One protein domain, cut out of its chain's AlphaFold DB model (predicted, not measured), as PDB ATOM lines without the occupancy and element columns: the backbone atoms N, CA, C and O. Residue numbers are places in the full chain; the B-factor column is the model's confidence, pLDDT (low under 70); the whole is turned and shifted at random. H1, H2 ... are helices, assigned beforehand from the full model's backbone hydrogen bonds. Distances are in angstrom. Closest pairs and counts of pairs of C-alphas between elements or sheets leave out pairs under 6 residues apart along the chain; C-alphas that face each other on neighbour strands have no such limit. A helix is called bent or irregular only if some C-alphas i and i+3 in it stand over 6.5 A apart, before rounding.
ATOM      1  N   SER A   8     117.203 227.624 118.029       91.50
ATOM      2  CA  SER A   8     118.488 226.970 117.790       91.50
ATOM      3  C   SER A   8     119.629 227.977 117.671       91.50
ATOM      4  O   SER A   8     119.448 229.135 117.280       91.50
ATOM      5  N   THR A   9     120.845 227.511 117.943       90.19
ATOM      6  CA  THR A   9     122.070 228.296 117.740       90.19
ATOM      7  C   THR A   9     122.294 228.637 116.262       90.19
ATOM      8  O   THR A   9     122.761 229.729 115.953       90.19
ATOM      9  N   SER A  10     121.876 227.769 115.333       90.81
ATOM     10  CA  SER A  10     121.934 228.039 113.888       90.81
ATOM     11  C   SER A  10     121.029 229.202 113.463       90.81
ATOM     12  O   SER A  10     121.437 230.029 112.649       90.81
ATOM     13  N   GLN A  11     119.836 229.330 114.055       92.06
ATOM     14  CA  GLN A  11     118.959 230.485 113.825       92.06
ATOM     15  C   GLN A  11     119.585 231.779 114.352       92.06
ATOM     16  O   GLN A  11     119.449 232.831 113.726       92.06
ATOM     17  N   MET A  12     120.289 231.710 115.484       89.75
ATOM     18  CA  MET A  12     121.019 232.854 116.025       89.75
ATOM     19  C   MET A  12     122.134 233.306 115.073       89.75
ATOM     20  O   MET A  12     122.217 234.496 114.771       89.75
ATOM     21  N   ALA A  13     122.923 232.367 114.540       89.75
ATOM     22  CA  ALA A  13     123.979 232.654 113.569       89.75
ATOM     23  C   ALA A  13     123.425 233.271 112.272       89.75
ATOM     24  O   ALA A  13     123.930 234.290 111.805       89.75
ATOM     25  N   ALA A  14     122.324 232.730 111.738       91.06
ATOM     26  CA  ALA A  14     121.673 233.273 110.545       91.06
ATOM     27  C   ALA A  14     121.208 234.726 110.744       91.06
ATOM     28  O   ALA A  14     121.390 235.571 109.868       91.06
ATOM     29  N   ARG A  15     120.654 235.047 111.919       90.00
ATOM     30  CA  ARG A  15     120.268 236.425 112.259       90.00
ATOM     31  C   ARG A  15     121.469 237.335 112.481       90.00
ATOM     32  O   ARG A  15     121.403 238.506 112.119       90.00
ATOM     33  N   ALA A  16     122.550 236.826 113.067       88.94
ATOM     34  CA  ALA A  16     123.788 237.583 113.229       88.94
ATOM     35  C   ALA A  16     124.379 237.961 111.862       88.94
ATOM     36  O   ALA A  16     124.700 239.127 111.647       88.94
ATOM     37  N   ARG A  17     124.391 237.025 110.902       90.50
ATOM     38  CA  ARG A  17     124.835 237.262 109.518       90.50
ATOM     39  C   ARG A  17     124.050 238.366 108.805       90.50
ATOM     40  O   ARG A  17     124.606 239.069 107.973       90.50
ATOM     41  N   GLN A  18     122.765 238.521 109.122       90.50
ATOM     42  CA  GLN A  18     121.915 239.572 108.549       90.50
ATOM     43  C   GLN A  18     122.148 240.956 109.175       90.50
ATOM     44  O   GLN A  18     121.775 241.960 108.575       90.50
ATOM     45  N   ARG A  19     122.706 241.021 110.390       88.88
ATOM     46  CA  ARG A  19     122.841 242.267 111.167       88.88
ATOM     47  C   ARG A  19     124.269 242.799 111.226       88.88
ATOM     48  O   ARG A  19     124.445 243.996 111.424       88.88
ATOM     49  N   LEU A  20     125.265 241.926 111.115       88.38
ATOM     50  CA  LEU A  20     126.672 242.284 111.253       88.38
ATOM     51  C   LEU A  20     127.300 242.597 109.890       88.38
ATOM     52  O   LEU A  20     126.987 241.926 108.903       88.38
ATOM     53  N   PRO A  21     128.238 243.560 109.823       92.25
ATOM     54  CA  PRO A  21     129.113 243.699 108.669       92.25
ATOM     55  C   PRO A  21     129.858 242.388 108.403       92.25
ATOM     56  O   PRO A  21     130.305 241.719 109.336       92.25
ATOM     57  N   ARG A  22     130.049 242.053 107.124       90.38
ATOM     58  CA  ARG A  22     130.649 240.779 106.703       90.38
ATOM     59  C   ARG A  22     131.997 240.492 107.375       90.38
ATOM     60  O   ARG A  22     132.177 239.407 107.904       90.38
ATOM     61  N   ALA A  23     132.889 241.482 107.442       90.56
ATOM     62  CA  ALA A  23     134.201 241.326 108.076       90.56
ATOM     63  C   ALA A  23     134.118 240.962 109.572       90.56
ATOM     64  O   ALA A  23     134.919 240.175 110.063       90.56
ATOM     65  N   VAL A  24     133.137 241.515 110.295       89.62
ATOM     66  CA  VAL A  24     132.925 241.214 111.721       89.62
ATOM     67  C   VAL A  24     132.350 239.812 111.886       89.62
ATOM     68  O   VAL A  24     132.766 239.076 112.772       89.62
ATOM     69  N   PHE A  25     131.409 239.431 111.024       91.00
ATOM     70  CA  PHE A  25     130.822 238.097 111.047       91.00
ATOM     71  C   PHE A  25     131.863 237.009 110.736       91.00
ATOM     72  O   PHE A  25     131.988 236.058 111.505       91.00
ATOM     73  N   ASP A  26     132.670 237.207 109.689       90.50
ATOM     74  CA  ASP A  26     133.733 236.280 109.285       90.50
ATOM     75  C   ASP A  26     134.825 236.158 110.367       90.50
ATOM     76  O   ASP A  26     135.386 235.084 110.554       90.50
ATOM     77  N   PHE A  27     135.091 237.218 111.144       89.31
ATOM     78  CA  PHE A  27     136.009 237.161 112.290       89.31
ATOM     79  C   PHE A  27     135.505 236.257 113.429       89.31
ATOM     80  O   PHE A  27     136.305 235.623 114.111       89.31
ATOM     81  N   ILE A  28     134.189 236.210 113.657       89.12
ATOM     82  CA  ILE A  28     133.584 235.451 114.764       89.12
ATOM     83  C   ILE A  28     133.336 233.995 114.368       89.12
ATOM     84  O   ILE A  28     133.554 233.097 115.179       89.12
ATOM     85  N   GLU A  29     132.821 233.761 113.157       89.88
ATOM     86  CA  GLU A  29     132.517 232.410 112.670       89.88
ATOM     87  C   GLU A  29     133.767 231.691 112.138       89.88
ATOM     88  O   GLU A  29     133.854 230.466 112.235       89.88
ATOM     89  N   GLY A  30     134.731 232.444 111.601       89.25
ATOM     90  CA  GLY A  30     135.887 231.911 110.894       89.25
ATOM     91  C   GLY A  30     136.848 231.100 111.764       89.25
ATOM     92  O   GLY A  30     137.087 231.387 112.939       89.25
ATOM     93  N   GLY A  31     137.435 230.075 111.151       89.94
ATOM     94  CA  GLY A  31     138.497 229.259 111.735       89.94
ATOM     95  C   GLY A  31     139.884 229.575 111.173       89.94
ATOM     96  O   GLY A  31     140.055 230.301 110.198       89.94
ATOM     97  N   ALA A  32     140.918 228.974 111.763       91.06
ATOM     98  CA  ALA A  32     142.274 229.084 111.231       91.06
ATOM     99  C   ALA A  32     142.446 228.272 109.931       91.06
ATOM    100  O   ALA A  32     142.069 227.096 109.862       91.06
ATOM    101  N   GLY A  33     143.089 228.877 108.929       92.44
ATOM    102  CA  GLY A  33     143.474 228.217 107.680       92.44
ATOM    103  C   GLY A  33     142.282 227.612 106.935       92.44
ATOM    104  O   GLY A  33     141.311 228.295 106.643       92.44
ATOM    105  N   SER A  34     142.342 226.312 106.637       91.31
ATOM    106  CA  SER A  34     141.275 225.585 105.930       91.31
ATOM    107  C   SER A  34     140.084 225.179 106.812       91.31
ATOM    108  O   SER A  34     139.263 224.357 106.389       91.31
ATOM    109  N   GLU A  35     140.013 225.676 108.054       93.88
ATOM    110  CA  GLU A  35     138.939 225.436 109.037       93.88
ATOM    111  C   GLU A  35     138.698 223.957 109.386       93.88
ATOM    112  O   GLU A  35     137.642 223.559 109.887       93.88
ATOM    113  N   SER A  36     139.699 223.109 109.148       94.38
ATOM    114  CA  SER A  36     139.613 221.670 109.416       94.38
ATOM    115  C   SER A  36     139.353 221.362 110.894       94.38
ATOM    116  O   SER A  36     138.614 220.427 111.203       94.38
ATOM    117  N   ALA A  37     139.898 222.173 111.808       93.38
ATOM    118  CA  ALA A  37     139.682 222.040 113.245       93.38
ATOM    119  C   ALA A  37     138.224 222.327 113.643       93.38
ATOM    120  O   ALA A  37     137.642 221.564 114.411       93.38
ATOM    121  N   VAL A  38     137.609 223.368 113.071       93.81
ATOM    122  CA  VAL A  38     136.203 223.727 113.328       93.81
ATOM    123  C   VAL A  38     135.279 222.594 112.876       93.81
ATOM    124  O   VAL A  38     134.448 222.121 113.656       93.81
ATOM    125  N   ARG A  39     135.483 222.083 111.652       93.69
ATOM    126  CA  ARG A  39     134.719 220.937 111.128       93.69
ATOM    127  C   ARG A  39     134.890 219.689 111.993       93.69
ATOM    128  O   ARG A  39     133.906 219.030 112.316       93.69
ATOM    129  N   ARG A  40     136.125 219.386 112.410       95.44
ATOM    130  CA  ARG A  40     136.426 218.231 113.268       95.44
ATOM    131  C   ARG A  40     135.728 218.333 114.622       95.44
ATOM    132  O   ARG A  40     135.156 217.344 115.066       95.44
ATOM    133  N   ASN A  41     135.754 219.503 115.260       94.31
ATOM    134  CA  ASN A  41     135.105 219.707 116.554       94.31
ATOM    135  C   ASN A  41     133.599 219.442 116.469       94.31
ATOM    136  O   ASN A  41     133.057 218.756 117.330       94.31
ATOM    137  N   ARG A  42     132.935 219.911 115.405       93.12
ATOM    138  CA  ARG A  42     131.507 219.646 115.177       93.12
ATOM    139  C   ARG A  42     131.225 218.161 114.950       93.12
ATOM    140  O   ARG A  42     130.395 217.591 115.649       93.12
ATOM    141  N   ALA A  43     131.975 217.533 114.044       95.75
ATOM    142  CA  ALA A  43     131.814 216.118 113.715       95.75
ATOM    143  C   ALA A  43     132.043 215.194 114.925       95.75
ATOM    144  O   ALA A  43     131.462 214.118 115.005       95.75
ATOM    145  N   ARG A  44     132.870 215.601 115.899       95.94
ATOM    146  CA  ARG A  44     133.063 214.829 117.136       95.94
ATOM    147  C   ARG A  44     131.809 214.747 117.998       95.94
ATOM    148  O   ARG A  44     131.582 213.700 118.588       95.94
ATOM    149  N   PHE A  45     130.995 215.799 118.059       93.62
ATOM    150  CA  PHE A  45     129.744 215.748 118.819       93.62
ATOM    151  C   PHE A  45     128.702 214.840 118.159       93.62
ATOM    152  O   PHE A  45     127.946 214.187 118.865       93.62
ATOM    153  N   GLU A  46     128.711 214.728 116.830       94.00
ATOM    154  CA  GLU A  46     127.821 213.821 116.086       94.00
ATOM    155  C   GLU A  46     128.146 212.338 116.326       94.00
ATOM    156  O   GLU A  46     127.294 211.476 116.140       94.00
ATOM    157  N   GLN A  47     129.364 212.030 116.781       95.62
ATOM    158  CA  GLN A  47     129.784 210.668 117.126       95.62
ATOM    159  C   GLN A  47     129.310 210.226 118.519       95.62
ATOM    160  O   GLN A  47     129.437 209.051 118.857       95.62
ATOM    161  N   ILE A  48     128.797 211.147 119.340       95.25
ATOM    162  CA  ILE A  48     128.359 210.861 120.709       95.25
ATOM    163  C   ILE A  48     126.843 210.663 120.703       95.25
ATOM    164  O   ILE A  48     126.084 211.606 120.491       95.25
ATOM    165  N   ALA A  49     126.399 209.438 120.984       95.12
ATOM    166  CA  ALA A  49     124.989 209.124 121.183       95.12
ATOM    167  C   ALA A  49     124.636 209.153 122.677       95.12
ATOM    168  O   ALA A  49     125.360 208.606 123.509       95.12
TER     169      ALA A  49
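This is residues 8 to 49 of the 142 residues of the protein "FMN hydroxy acid dehydrogenase domain-containing protein" of Hyphomicrobiales bacterium (UniProt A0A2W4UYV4). Three short helices are strung out in a flat, open, horseshoe-like path: H1 and H2 fold back side by side with a loose gap between them, and H3 is set off from both as an arm on the far side of the loop of residues 30 to 35. The space between the two sides is empty, and residues 40 to 49, of which 40 to 46 belong to H3, stick out free at the far end. The printed part has 42 residues, with three named helices in the order H1, H2, H3, no named strand, and the class all helix. The whole is loose, with a radius of gyration of the C-alphas of 12.4 A, and the C-alphas span 35 by 27 by 9 A.

Start from H1, residues 9 to 19, which shares the greatest helix length of 11 residues with H3, residues 36 to 46. Go next to H2, residues 22 to 29, and compare its C-alphas with those of H1: the two helices are close but not clearly touching, with 2 pairs of C-alphas within 8 A. The closest C-alphas of the two are those of Arg 17 and Phe 25, 6.2 A apart. Their centres are 11.6 A apart, and their lines stand at a shallow tilt of 19 degrees, opposite ways. A tight link of 2 residues, Leu 20 and Pro 21, joins H1 to H2. Moving outward to H3, you will find that H1 and H3 are apart, with no C-alpha of the one within 8 A of the other. H2 and H3 are apart too by the same measure, though they follow each other in the chain through a short link of 6 residues, Gly 30 to Glu 35. H3 touches no helix. Look at the backbone O and N atoms inside the helices: in H1 and H2 every O i to N i+4 pair is within hydrogen-bond range, and in H3 it is 5 of 7.

Find C-alpha 9, of Thr 9, at (122.070, 228.296, 117.740); from there H1 runs through residues 9 to 19 to C-alpha 19 at (122.841, 242.267, 111.167), 15.5 A from first to last C-alpha. H2 follows, from Arg 22 to Glu 29, and is the shortest of the three at 10.4 A from first to last C-alpha. For H3, begin at Ser 36 and read on to C-alpha 46, of Glu 46, at (127.821, 213.821, 116.086), a length of 15.7 A from first to last C-alpha. None of the three helices is bent or irregular.

The outline of the C-alphas is flat. The two C-alphas farthest apart are those of Pro 21, in the link from H1 to H2, and Ala 49, the last printed residue, 37.0 A apart. Compare the first and last printed C-alphas, those of Ser 8 and Ala 49, and you will find them 19.3 A apart. Three stretches stand free: residues 18 to 23, residues 32 to 37, and residues 40 to 49, of which 40 to 46 belong to H3. The printed part runs from residue 8 to residue 49 with no cut, and neither of its two links between helices is long. In the B-factor column the mean pLDDT of the printed part is 91.8, and no printed residue is under 70; the mean is 90 for H1, 90 for H2 and 94 for H3.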